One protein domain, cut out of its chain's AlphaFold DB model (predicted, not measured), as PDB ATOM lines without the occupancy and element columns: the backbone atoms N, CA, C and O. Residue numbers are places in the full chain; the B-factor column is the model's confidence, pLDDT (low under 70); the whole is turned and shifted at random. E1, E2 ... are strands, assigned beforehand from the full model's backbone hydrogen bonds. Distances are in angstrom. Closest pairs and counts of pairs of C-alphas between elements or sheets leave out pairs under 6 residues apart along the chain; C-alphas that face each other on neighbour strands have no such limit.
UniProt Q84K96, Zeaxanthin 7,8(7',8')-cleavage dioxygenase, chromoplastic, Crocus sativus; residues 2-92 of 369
ATOM      1  N   GLN A   2     -27.361 -46.781   6.478       59.33
ATOM      2  CA  GLN A   2     -26.689 -45.573   5.977       59.33
ATOM      3  C   GLN A   2     -27.677 -44.843   5.060       59.33
ATOM      4  O   GLN A   2     -28.262 -45.481   4.187       59.33
ATOM      5  N   VAL A   3     -27.904 -43.550   5.296       72.99
ATOM      6  CA  VAL A   3     -28.708 -42.706   4.402       72.99
ATOM      7  C   VAL A   3     -27.906 -42.511   3.119       72.99
ATOM      8  O   VAL A   3     -26.753 -42.085   3.185       72.99
ATOM      9  N   ASP A   4     -28.489 -42.852   1.972       80.78
ATOM     10  CA  ASP A   4     -27.917 -42.559   0.659       80.78
ATOM     11  C   ASP A   4     -28.417 -41.174   0.219       80.78
ATOM     12  O   ASP A   4     -29.559 -41.067  -0.230       80.78
ATOM     13  N   PRO A   5     -27.604 -40.104   0.334       80.80
ATOM     14  CA  PRO A   5     -28.056 -38.750   0.022       80.80
ATOM     15  C   PRO A   5     -28.410 -38.564  -1.458       80.80
ATOM     16  O   PRO A   5     -29.039 -37.569  -1.814       80.80
ATOM     17  N   THR A   6     -28.027 -39.501  -2.335       80.08
ATOM     18  CA  THR A   6     -28.434 -39.465  -3.747       80.08
ATOM     19  C   THR A   6     -29.906 -39.824  -3.942       80.08
ATOM     20  O   THR A   6     -30.493 -39.426  -4.945       80.08
ATOM     21  N   LYS A   7     -30.522 -40.495  -2.960       84.69
ATOM     22  CA  LYS A   7     -31.934 -40.907  -2.961       84.69
ATOM     23  C   LYS A   7     -32.840 -40.001  -2.128       84.69
ATOM     24  O   LYS A   7     -33.961 -40.395  -1.814       84.69
ATOM     25  N   GLY A   8     -32.363 -38.806  -1.787       85.25
ATOM     26  CA  GLY A   8     -33.076 -37.877  -0.920       85.25
ATOM     27  C   GLY A   8     -32.638 -37.960   0.542       85.25
ATOM     28  O   GLY A   8     -32.081 -38.958   1.003       85.25
ATOM     29  N   ILE A   9     -32.841 -36.858   1.256       88.20
ATOM     30  CA  ILE A   9     -32.520 -36.701   2.685       88.20
ATOM     31  C   ILE A   9     -33.706 -36.143   3.484       88.20
ATOM     32  O   ILE A   9     -33.569 -35.887   4.680       88.20
ATOM     33  N   GLY A  10     -34.845 -35.906   2.832       89.71
ATOM     34  CA  GLY A  10     -36.034 -35.355   3.465       89.71
ATOM     35  C   GLY A  10     -36.796 -36.403   4.252       89.71
ATOM     36  O   GLY A  10     -36.715 -37.603   4.001       89.71
ATOM     37  N   LEU A  11     -37.571 -35.919   5.216       93.32
ATOM     38  CA  LEU A  11     -38.377 -36.762   6.097       93.32
ATOM     39  C   LEU A  11     -39.837 -36.883   5.637       93.32
ATOM     40  O   LEU A  11     -40.601 -37.589   6.286       93.32
ATOM     41  N   ALA A  12     -40.218 -36.185   4.557       94.65
ATOM     42  CA  ALA A  12     -41.589 -36.124   4.028       94.65
ATOM     43  C   ALA A  12     -42.648 -35.861   5.123       94.65
ATOM     44  O   ALA A  12     -43.705 -36.487   5.147       94.65
ATOM     45  N   ASN A  13     -42.326 -34.976   6.071       95.39
ATOM     46  CA  ASN A  13     -43.059 -34.806   7.324       95.39
ATOM     47  C   ASN A  13     -43.729 -33.436   7.477       95.39
ATOM     48  O   ASN A  13     -44.300 -33.190   8.532       95.39
ATOM     49  N   THR A  14     -43.628 -32.537   6.496       96.46
ATOM     50  CA  THR A  14     -44.069 -31.144   6.660       96.46
ATOM     51  C   THR A  14     -45.538 -30.965   6.288       96.46
ATOM     52  O   THR A  14     -46.284 -30.326   7.024       96.46
ATOM     53  N   SER A  15     -45.970 -31.521   5.159       96.79
ATOM     54  CA  SER A  15     -47.334 -31.334   4.663       96.79
ATOM     55  C   SER A  15     -47.764 -32.442   3.704       96.79
ATOM     56  O   SER A  15     -46.971 -33.306   3.305       96.79
ATOM     57  N   LEU A  16     -49.041 -32.392   3.327       96.05
ATOM     58  CA  LEU A  16     -49.659 -33.264   2.342       96.05
ATOM     59  C   LEU A  16     -50.326 -32.435   1.240       96.05
ATOM     60  O   LEU A  16     -50.985 -31.435   1.520       96.05
ATOM     61  N   GLN A  17     -50.239 -32.897  -0.005       94.64
ATOM     62  CA  GLN A  17     -50.998 -32.340  -1.126       94.64
ATOM     63  C   GLN A  17     -51.665 -33.461  -1.919       94.64
ATOM     64  O   GLN A  17     -51.015 -34.440  -2.272       94.64
ATOM     65  N   PHE A  18     -52.947 -33.303  -2.248       93.05
ATOM     66  CA  PHE A  18     -53.593 -34.125  -3.265       93.05
ATOM     67  C   PHE A  18     -53.598 -33.354  -4.580       93.05
ATOM     68  O   PHE A  18     -54.175 -32.272  -4.663       93.05
ATOM     69  N   SER A  19     -52.933 -33.889  -5.599       89.20
ATOM     70  CA  SER A  19     -52.912 -33.294  -6.933       89.20
ATOM     71  C   SER A  19     -52.763 -34.379  -7.986       89.20
ATOM     72  O   SER A  19     -52.035 -35.347  -7.779       89.20
ATOM     73  N   ASN A  20     -53.435 -34.221  -9.128       83.50
ATOM     74  CA  ASN A  20     -53.257 -35.087 -10.300       83.50
ATOM     75  C   ASN A  20     -53.473 -36.585  -9.994       83.50
ATOM     76  O   ASN A  20     -52.729 -37.446 -10.465       83.50
ATOM     77  N   GLY A  21     -54.463 -36.892  -9.146       87.88
ATOM     78  CA  GLY A  21     -54.779 -38.261  -8.726       87.88
ATOM     79  C   GLY A  21     -53.737 -38.897  -7.801       87.88
ATOM     80  O   GLY A  21     -53.696 -40.118  -7.685       87.88
ATOM     81  N   ARG A  22     -52.854 -38.115  -7.170       91.25
ATOM     82  CA  ARG A  22     -51.831 -38.621  -6.246       91.25
ATOM     83  C   ARG A  22     -51.815 -37.818  -4.955       91.25
ATOM     84  O   ARG A  22     -51.943 -36.595  -4.963       91.25
ATOM     85  N   LEU A  23     -51.620 -38.524  -3.846       94.74
ATOM     86  CA  LEU A  23     -51.339 -37.930  -2.548       94.74
ATOM     87  C   LEU A  23     -49.818 -37.835  -2.372       94.74
ATOM     88  O   LEU A  23     -49.103 -38.830  -2.470       94.74
ATOM     89  N   HIS A  24     -49.329 -36.628  -2.129       94.71
ATOM     90  CA  HIS A  24     -47.919 -36.297  -1.983       94.71
ATOM     91  C   HIS A  24     -47.614 -35.961  -0.525       94.71
ATOM     92  O   HIS A  24     -48.243 -35.067   0.032       94.71
ATOM     93  N   ALA A  25     -46.629 -36.632   0.064       96.97
ATOM     94  CA  ALA A  25     -45.985 -36.237   1.309       96.97
ATOM     95  C   ALA A  25     -44.763 -35.367   0.996       96.97
ATOM     96  O   ALA A  25     -43.921 -35.735   0.168       96.97
ATOM     97  N   LEU A  26     -44.697 -34.196   1.626       96.82
ATOM     98  CA  LEU A  26     -43.795 -33.118   1.234       96.82
ATOM     99  C   LEU A  26     -42.842 -32.723   2.368       96.82
ATOM    100  O   LEU A  26     -43.159 -32.808   3.557       96.82
ATOM    101  N   CYS A  27     -41.650 -32.283   1.975       94.58
ATOM    102  CA  CYS A  27     -40.627 -31.700   2.833       94.58
ATOM    103  C   CYS A  27     -39.740 -30.808   1.958       94.58
ATOM    104  O   CYS A  27     -39.281 -31.255   0.910       94.58
ATOM    105  N   GLU A  28     -39.465 -29.580   2.393       92.06
ATOM    106  CA  GLU A  28     -38.781 -28.548   1.585       92.06
ATOM    107  C   GLU A  28     -37.371 -28.928   1.095       92.06
ATOM    108  O   GLU A  28     -36.832 -28.323   0.167       92.06
ATOM    109  N   TYR A  29     -36.769 -29.944   1.715       87.06
ATOM    110  CA  TYR A  29     -35.406 -30.401   1.444       87.06
ATOM    111  C   TYR A  29     -35.333 -31.632   0.534       87.06
ATOM    112  O   TYR A  29     -34.246 -32.179   0.342       87.06
ATOM    113  N   ASP A  30     -36.459 -32.089  -0.020       92.19
ATOM    114  CA  ASP A  30     -36.493 -33.274  -0.874       92.19
ATOM    115  C   ASP A  30     -37.618 -33.231  -1.915       92.19
ATOM    116  O   ASP A  30     -38.435 -32.309  -1.956       92.19
ATOM    117  N   LEU A  31     -37.618 -34.210  -2.812       92.24
ATOM    118  CA  LEU A  31     -38.689 -34.437  -3.767       92.24
ATOM    119  C   LEU A  31     -39.907 -35.062  -3.068       92.24
ATOM    120  O   LEU A  31     -39.742 -35.782  -2.078       92.24
ATOM    121  N   PRO A  32     -41.128 -34.841  -3.589       93.45
ATOM    122  CA  PRO A  32     -42.335 -35.434  -3.031       93.45
ATOM    123  C   PRO A  32     -42.274 -36.958  -2.985       93.45
ATOM    124  O   PRO A  32     -41.811 -37.605  -3.930       93.45
ATOM    125  N   TYR A  33     -42.845 -37.533  -1.932       94.71
ATOM    126  CA  TYR A  33     -43.131 -38.960  -1.856       94.71
ATOM    127  C   TYR A  33     -44.605 -39.197  -2.154       94.71
ATOM    128  O   TYR A  33     -45.472 -38.602  -1.524       94.71
ATOM    129  N   VAL A  34     -44.904 -40.073  -3.108       94.68
ATOM    130  CA  VAL A  34     -46.276 -40.511  -3.361       94.68
ATOM    131  C   VAL A  34     -46.674 -41.505  -2.281       94.68
ATOM    132  O   VAL A  34     -45.978 -42.494  -2.033       94.68
ATOM    133  N   VAL A  35     -47.815 -41.240  -1.665       95.42
ATOM    134  CA  VAL A  35     -48.482 -42.104  -0.698       95.42
ATOM    135  C   VAL A  35     -49.806 -42.547  -1.315       95.42
ATOM    136  O   VAL A  35     -50.468 -41.765  -1.994       95.42
ATOM    137  N   ARG A  36     -50.191 -43.804  -1.110       94.59
ATOM    138  CA  ARG A  36     -51.501 -44.333  -1.498       94.59
ATOM    139  C   ARG A  36     -52.322 -44.567  -0.241       94.59
ATOM    140  O   ARG A  36     -51.812 -45.164   0.706       94.59
ATOM    141  N   LEU A  37     -53.569 -44.107  -0.262       93.35
ATOM    142  CA  LEU A  37     -54.564 -44.407   0.762       93.35
ATOM    143  C   LEU A  37     -55.566 -45.384   0.151       93.35
ATOM    144  O   LEU A  37     -56.224 -45.058  -0.834       93.35
ATOM    145  N   SER A  38     -55.647 -46.587   0.703       90.74
ATOM    146  CA  SER A  38     -56.570 -47.610   0.224       90.74
ATOM    147  C   SER A  38     -58.015 -47.228   0.576       90.74
ATOM    148  O   SER A  38     -58.317 -47.030   1.755       90.74
ATOM    149  N   PRO A  39     -58.930 -47.120  -0.405       87.32
ATOM    150  CA  PRO A  39     -60.332 -46.815  -0.126       87.32
ATOM    151  C   PRO A  39     -61.074 -47.978   0.554       87.32
ATOM    152  O   PRO A  39     -62.137 -47.766   1.128       87.32
ATOM    153  N   GLU A  40     -60.542 -49.200   0.479       87.73
ATOM    154  CA  GLU A  40     -61.215 -50.418   0.947       87.73
ATOM    155  C   GLU A  40     -61.046 -50.644   2.454       87.73
ATOM    156  O   GLU A  40     -61.983 -51.076   3.125       87.73
ATOM    157  N   ASP A  41     -59.858 -50.354   2.982       90.95
ATOM    158  CA  ASP A  41     -59.478 -50.633   4.371       90.95
ATOM    159  C   ASP A  41     -58.809 -49.448   5.089       90.95
ATOM    160  O   ASP A  41     -58.580 -49.516   6.297       90.95
ATOM    161  N   GLY A  42     -58.535 -48.348   4.382       88.44
ATOM    162  CA  GLY A  42     -57.876 -47.169   4.939       88.44
ATOM    163  C   GLY A  42     -56.371 -47.334   5.160       88.44
ATOM    164  O   GLY A  42     -55.779 -46.484   5.827       88.44
ATOM    165  N   ASP A  43     -55.740 -48.391   4.633       93.14
ATOM    166  CA  ASP A  43     -54.297 -48.587   4.780       93.14
ATOM    167  C   ASP A  43     -53.492 -47.534   4.000       93.14
ATOM    168  O   ASP A  43     -53.913 -47.030   2.951       93.14
ATOM    169  N   ILE A  44     -52.312 -47.198   4.522       94.18
ATOM    170  CA  ILE A  44     -51.434 -46.154   3.991       94.18
ATOM    171  C   ILE A  44     -50.115 -46.791   3.570       94.18
ATOM    172  O   ILE A  44     -49.360 -47.300   4.397       94.18
ATOM    173  N   SER A  45     -49.783 -46.692   2.283       95.57
ATOM    174  CA  SER A  45     -48.524 -47.217   1.742       95.57
ATOM    175  C   SER A  45     -47.725 -46.145   1.007       95.57
ATOM    176  O   SER A  45     -48.272 -45.304   0.293       95.57
ATOM    177  N   THR A  46     -46.400 -46.156   1.165       95.78
ATOM    178  CA  THR A  46     -45.506 -45.299   0.377       95.78
ATOM    179  C   THR A  46     -45.251 -45.946  -0.981       95.78
ATOM    180  O   THR A  46     -44.635 -47.007  -1.056       95.78
ATOM    181  N   VAL A  47     -45.685 -45.290  -2.057       94.24
ATOM    182  CA  VAL A  47     -45.440 -45.733  -3.437       94.24
ATOM    183  C   VAL A  47     -43.990 -45.455  -3.835       94.24
ATOM    184  O   VAL A  47     -43.330 -46.314  -4.414       94.24
ATOM    185  N   GLY A  48     -43.469 -44.269  -3.503       92.86
ATOM    186  CA  GLY A  48     -42.069 -43.922  -3.753       92.86
ATOM    187  C   GLY A  48     -41.823 -42.429  -3.955       92.86
ATOM    188  O   GLY A  48     -42.744 -41.620  -3.932       92.86
ATOM    189  N   ARG A  49     -40.555 -42.074  -4.158       92.33
ATOM    190  CA  ARG A  49     -40.086 -40.703  -4.399       92.33
ATOM    191  C   ARG A  49     -40.281 -40.315  -5.870       92.33
ATOM    192  O   ARG A  49     -39.950 -41.101  -6.757       92.33
ATOM    193  N   ILE A  50     -40.798 -39.117  -6.150       87.12
ATOM    194  CA  ILE A  50     -40.975 -38.625  -7.526       87.12
ATOM    195  C   ILE A  50     -39.651 -38.075  -8.044       87.12
ATOM    196  O   ILE A  50     -39.306 -36.931  -7.781       87.12
ATOM    197  N   GLU A  51     -38.921 -38.884  -8.806       82.51
ATOM    198  CA  GLU A  51     -37.642 -38.467  -9.406       82.51
ATOM    199  C   GLU A  51     -37.795 -37.940 -10.838       82.51
ATOM    200  O   GLU A  51     -36.949 -37.200 -11.339       82.51
ATOM    201  N   ASN A  52     -38.891 -38.300 -11.507       67.39
ATOM    202  CA  ASN A  52     -39.137 -37.926 -12.894       67.39
ATOM    203  C   ASN A  52     -39.697 -36.499 -12.988       67.39
ATOM    204  O   ASN A  52     -40.529 -36.097 -12.181       67.39
ATOM    205  N   ASN A  53     -39.307 -35.771 -14.040       59.34
ATOM    206  CA  ASN A  53     -39.799 -34.428 -14.389       59.34
ATOM    207  C   ASN A  53     -39.418 -33.285 -13.434       59.34
ATOM    208  O   ASN A  53     -40.006 -32.206 -13.522       59.34
ATOM    209  N   VAL A  54     -38.405 -33.464 -12.584       64.27
ATOM    210  CA  VAL A  54     -37.929 -32.403 -11.687       64.27
ATOM    211  C   VAL A  54     -36.472 -32.069 -12.011       64.27
ATOM    212  O   VAL A  54     -35.600 -32.929 -11.956       64.27
ATOM    213  N   SER A  55     -36.198 -30.823 -12.408       64.70
ATOM    214  CA  SER A  55     -34.818 -30.323 -12.580       64.70
ATOM    215  C   SER A  55     -34.211 -29.831 -11.269       64.70
ATOM    216  O   SER A  55     -32.990 -29.717 -11.160       64.70
ATOM    217  N   THR A  56     -35.046 -29.566 -10.268       75.36
ATOM    218  CA  THR A  56     -34.642 -29.240  -8.902       75.36
ATOM    219  C   THR A  56     -34.486 -30.521  -8.077       75.36
ATOM    220  O   THR A  56     -35.020 -31.576  -8.412       75.36
ATOM    221  N   LYS A  57     -33.712 -30.453  -6.988       81.29
ATOM    222  CA  LYS A  57     -33.507 -31.590  -6.068       81.29
ATOM    223  C   LYS A  57     -34.520 -31.639  -4.923       81.29
ATOM    224  O   LYS A  57     -34.509 -32.593  -4.150       81.29
ATOM    225  N   SER A  58     -35.354 -30.613  -4.811       90.75
ATOM    226  CA  SER A  58     -36.398 -30.490  -3.806       90.75
ATOM    227  C   SER A  58     -37.570 -29.675  -4.340       90.75
ATOM    228  O   SER A  58     -37.504 -29.124  -5.446       90.75
ATOM    229  N   THR A  59     -38.635 -29.604  -3.552       93.54
ATOM    230  CA  THR A  59     -39.787 -28.739  -3.789       93.54
ATOM    231  C   THR A  59     -40.321 -28.222  -2.457       93.54
ATOM    232  O   THR A  59     -40.098 -28.845  -1.424       93.54
ATOM    233  N   THR A  60     -41.030 -27.097  -2.462       96.17
ATOM    234  CA  THR A  60     -41.663 -26.531  -1.267       96.17
ATOM    235  C   THR A  60     -42.655 -27.518  -0.652       96.17
ATOM    236  O   THR A  60     -43.291 -28.302  -1.361       96.17
ATOM    237  N   ALA A  61     -42.818 -27.449   0.669       97.09
ATOM    238  CA  ALA A  61     -43.913 -28.110   1.364       97.09
ATOM    239  C   ALA A  61     -45.262 -27.400   1.159       97.09
ATOM    240  O   ALA A  61     -46.301 -27.948   1.503       97.09
ATOM    241  N   HIS A  62     -45.289 -26.218   0.551       97.54
ATOM    242  CA  HIS A  62     -46.515 -25.450   0.352       97.54
ATOM    243  C   HIS A  62     -46.831 -25.154  -1.118       97.54
ATOM    244  O   HIS A  62     -47.074 -24.000  -1.473       97.54
ATOM    245  N   PRO A  63     -46.844 -26.157  -2.017       96.46
ATOM    246  CA  PRO A  63     -47.304 -25.946  -3.383       96.46
ATOM    247  C   PRO A  63     -48.762 -25.468  -3.377       96.46
ATOM    248  O   PRO A  63     -49.582 -25.929  -2.580       96.46
ATOM    249  N   LYS A  64     -49.102 -24.548  -4.280       96.95
ATOM    250  CA  LYS A  64     -50.454 -23.986  -4.374       96.95
ATOM    251  C   LYS A  64     -51.103 -24.433  -5.679       96.95
ATOM    252  O   LYS A  64     -50.583 -24.161  -6.760       96.95
ATOM    253  N   THR A  65     -52.239 -25.117  -5.575       95.44
ATOM    254  CA  THR A  65     -53.054 -25.523  -6.729       95.44
ATOM    255  C   THR A  65     -54.135 -24.479  -6.987       95.44
ATOM    256  O   THR A  65     -54.867 -24.115  -6.063       95.44
ATOM    257  N   ASP A  66     -54.251 -23.992  -8.225       95.91
ATOM    258  CA  ASP A  66     -55.345 -23.097  -8.605       95.91
ATOM    259  C   ASP A  66     -56.653 -23.904  -8.729       95.91
ATOM    260  O   ASP A  66     -56.742 -24.812  -9.558       95.91
ATOM    261  N   PRO A  67     -57.702 -23.569  -7.956       92.73
ATOM    262  CA  PRO A  67     -58.962 -24.309  -7.958       92.73
ATOM    263  C   PRO A  67     -59.821 -24.112  -9.225       92.73
ATOM    264  O   PRO A  67     -60.943 -24.618  -9.268       92.73
ATOM    265  N   VAL A  68     -59.374 -23.324 -10.208       93.95
ATOM    266  CA  VAL A  68     -60.031 -23.115 -11.511       93.95
ATOM    267  C   VAL A  68     -59.281 -23.832 -12.628       93.95
ATOM    268  O   VAL A  68     -59.921 -24.523 -13.417       93.95
ATOM    269  N   THR A  69     -57.955 -23.687 -12.712       94.44
ATOM    270  CA  THR A  69     -57.168 -24.307 -13.796       94.44
ATOM    271  C   THR A  69     -56.684 -25.714 -13.454       94.44
ATOM    272  O   THR A  69     -56.378 -26.487 -14.359       94.44
ATOM    273  N   GLY A  70     -56.615 -26.065 -12.167       93.41
ATOM    274  CA  GLY A  70     -56.008 -27.308 -11.692       93.41
ATOM    275  C   GLY A  70     -54.476 -27.308 -11.748       93.41
ATOM    276  O   GLY A  70     -53.854 -28.284 -11.337       93.41
ATOM    277  N   GLU A  71     -53.853 -26.229 -12.228       95.47
ATOM    278  CA  GLU A  71     -52.398 -26.097 -12.261       95.47
ATOM    279  C   GLU A  71     -51.831 -25.986 -10.850       95.47
ATOM    280  O   GLU A  71     -52.426 -25.374  -9.961       95.47
ATOM    281  N   THR A  72     -50.644 -26.552 -10.654       95.43
ATOM    282  CA  THR A  72     -49.918 -26.471  -9.390       95.43
ATOM    283  C   THR A  72     -48.667 -25.626  -9.558       95.43
ATOM    284  O   THR A  72     -47.795 -25.909 -10.381       95.43
ATOM    285  N   PHE A  73     -48.571 -24.590  -8.738       96.37
ATOM    286  CA  PHE A  73     -47.429 -23.699  -8.646       96.37
ATOM    287  C   PHE A  73     -46.565 -24.125  -7.465       96.37
ATOM    288  O   PHE A  73     -47.069 -24.458  -6.389       96.37
ATOM    289  N   SER A  74     -45.255 -24.147  -7.667       95.92
ATOM    290  CA  SER A  74     -44.310 -24.618  -6.665       95.92
ATOM    291  C   SER A  74     -42.974 -23.902  -6.808       95.92
ATOM    292  O   SER A  74     -42.749 -23.142  -7.745       95.92
ATOM    293  N   PHE A  75     -42.064 -24.149  -5.883       96.27
ATOM    294  CA  PHE A  75     -40.699 -23.659  -5.962       96.27
ATOM    295  C   PHE A  75     -39.771 -24.593  -5.196       96.27
ATOM    296  O   PHE A  75     -40.218 -25.421  -4.412       96.27
ATOM    297  N   SER A  76     -38.472 -24.441  -5.396       95.56
ATOM    298  CA  SER A  76     -37.440 -24.980  -4.511       95.56
ATOM    299  C   SER A  76     -36.595 -23.832  -3.990       95.56
ATOM    300  O   SER A  76     -36.472 -22.808  -4.669       95.56
ATOM    301  N   TYR A  77     -36.014 -23.987  -2.804       95.12
ATOM    302  CA  TYR A  77     -35.048 -23.028  -2.289       95.12
ATOM    303  C   TYR A  77     -33.883 -23.723  -1.595       95.12
ATOM    304  O   TYR A  77     -33.949 -24.903  -1.243       95.12
ATOM    305  N   GLY A  78     -32.787 -22.995  -1.422       92.56
ATOM    306  CA  GLY A  78     -31.619 -23.518  -0.740       92.56
ATOM    307  C   GLY A  78     -30.485 -22.509  -0.595       92.56
ATOM    308  O   GLY A  78     -30.584 -21.359  -1.021       92.56
ATOM    309  N   PRO A  79     -29.362 -22.941  -0.004       91.23
ATOM    310  CA  PRO A  79     -28.261 -22.050   0.358       91.23
ATOM    311  C   PRO A  79     -27.320 -21.660  -0.787       91.23
ATOM    312  O   PRO A  79     -26.370 -20.913  -0.561       91.23
ATOM    313  N   ILE A  80     -27.518 -22.203  -1.990       90.42
ATOM    314  CA  ILE A  80     -26.638 -22.022  -3.152       90.42
ATOM    315  C   ILE A  80     -27.460 -21.380  -4.269       90.42
ATOM    316  O   ILE A  80     -28.592 -21.797  -4.493       90.42
ATOM    317  N   GLN A  81     -26.902 -20.385  -4.969       91.16
ATOM    318  CA  GLN A  81     -27.598 -19.754  -6.093       91.16
ATOM    319  C   GLN A  81     -27.889 -20.755  -7.234       91.16
ATOM    320  O   GLN A  81     -27.014 -21.563  -7.556       91.16
ATOM    321  N   PRO A  82     -29.056 -20.656  -7.904       94.45
ATOM    322  CA  PRO A  82     -30.178 -19.763  -7.584       94.45
ATOM    323  C   PRO A  82     -30.856 -20.158  -6.260       94.45
ATOM    324  O   PRO A  82     -31.228 -21.313  -6.077       94.45
ATOM    325  N   TYR A  83     -31.013 -19.196  -5.337       95.62
ATOM    326  CA  TYR A  83     -31.511 -19.480  -3.983       95.62
ATOM    327  C   TYR A  83     -32.971 -19.902  -3.972       95.62
ATOM    328  O   TYR A  83     -33.362 -20.645  -3.084       95.62
ATOM    329  N   VAL A  84     -33.752 -19.430  -4.945       96.91
ATOM    330  CA  VAL A  84     -35.139 -19.818  -5.186       96.91
ATOM    331  C   VAL A  84     -35.292 -20.130  -6.670       96.91
ATOM    332  O   VAL A  84     -34.783 -19.402  -7.525       96.91
ATOM    333  N   THR A  85     -35.986 -21.217  -6.987       96.98
ATOM    334  CA  THR A  85     -36.327 -21.613  -8.357       96.98
ATOM    335  C   THR A  85     -37.810 -21.939  -8.421       96.98
ATOM    336  O   THR A  85     -38.256 -22.853  -7.733       96.98
ATOM    337  N   TYR A  86     -38.561 -21.192  -9.226       97.34
ATOM    338  CA  TYR A  86     -40.006 -21.337  -9.392       97.34
ATOM    339  C   TYR A  86     -40.347 -22.353 -10.489       97.34
ATOM    340  O   TYR A  86     -39.701 -22.386 -11.541       97.34
ATOM    341  N   SER A  87     -41.375 -23.166 -10.245       95.60
ATOM    342  CA  SER A  87     -41.794 -24.280 -11.097       95.60
ATOM    343  C   SER A  87     -43.316 -24.344 -11.210       95.60
ATOM    344  O   SER A  87     -44.049 -23.966 -10.294       95.60
ATOM    345  N   ARG A  88     -43.806 -24.859 -12.340       95.01
ATOM    346  CA  ARG A  88     -45.239 -24.941 -12.650       95.01
ATOM    347  C   ARG A  88     -45.575 -26.304 -13.211       95.01
ATOM    348  O   ARG A  88     -44.788 -26.866 -13.975       95.01
ATOM    349  N   TYR A  89     -46.751 -26.797 -12.872       93.84
ATOM    350  CA  TYR A  89     -47.268 -28.078 -13.324       93.84
ATOM    351  C   TYR A  89     -48.693 -27.885 -13.832       93.84
ATOM    352  O   TYR A  89     -49.467 -27.149 -13.223       93.84
ATOM    353  N   ASP A  90     -49.019 -28.518 -14.955       93.52
ATOM    354  CA  ASP A  90     -50.378 -28.526 -15.492       93.52
ATOM    355  C   ASP A  90     -51.332 -29.373 -14.628       93.52
ATOM    356  O   ASP A  90     -50.930 -29.971 -13.626       93.52
ATOM    357  N   CYS A  91     -52.609 -29.421 -15.012       91.48
ATOM    358  CA  CYS A  91     -53.643 -30.196 -14.320       91.48
ATOM    359  C   CYS A  91     -53.481 -31.727 -14.429       91.48
ATOM    360  O   CYS A  91     -54.215 -32.460 -13.769       91.48
ATOM    361  N   ASP A  92     -52.534 -32.209 -15.243       88.78
ATOM    362  CA  ASP A  92     -52.128 -33.617 -15.307       88.78
ATOM    363  C   ASP A  92     -50.874 -33.887 -14.445       88.78
ATOM    364  O   ASP A  92     -50.387 -35.022 -14.368       88.78
TER     365      ASP A  92
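What this domain is: This is residues 2 to 92 of the 369 residues of the protein "Zeaxanthin 7,8(7',8')-cleavage dioxygenase, chromoplastic" of Crocus sativus (UniProt Q84K96). Little regular structure is present: a strongly twisted sheet, the meander E1 E2 E3 E4, each strand the antiparallel neighbour of the one before, and a separate hairpin, E5 and E6. The turn at residues 38 to 43 sticks out. Of 91 printed residues, 33 are in six named strands, E1 to E6 along the chain; the class is all strand. The whole is flat but compact, radius of gyration of the C-alphas 13.7 A, spans 46 by 42 by 21 A.

Where its parts are: E1, residues 15 to 19, starts at C-alpha 15 (-47.334, -31.334, 4.663) and measures 13.0 A. E2 is residues 22 to 26, 12.3 A; E3, 33 to 37, 12.9 A; E4, 44 to 49, 15.1 A; E5, 72 to 77, 16.8 A. E6, residues 84 to 89, 16.8 A, ends at C-alpha 89 (-47.268, -28.078, -13.324).

How they stand to each other: Within hydrogen-bond range are N 17 and O 24 of E1 and E2, 2.9 A; N 25 and O 33 of E2 and E3, 2.8 A; N 36 and O 45 of E3 and E4, 2.8 A; N 74 and O 87 of E5 and E6, 2.9 A. The closest C-alphas of E1 and E5, Ser 19 and Thr 72, are 7.8 A apart.

The domain as a whole: The printed part has no cut. The E4 to E5 link is long, 22 residues. Residues 2 and 52 to 55 have pLDDT under 70.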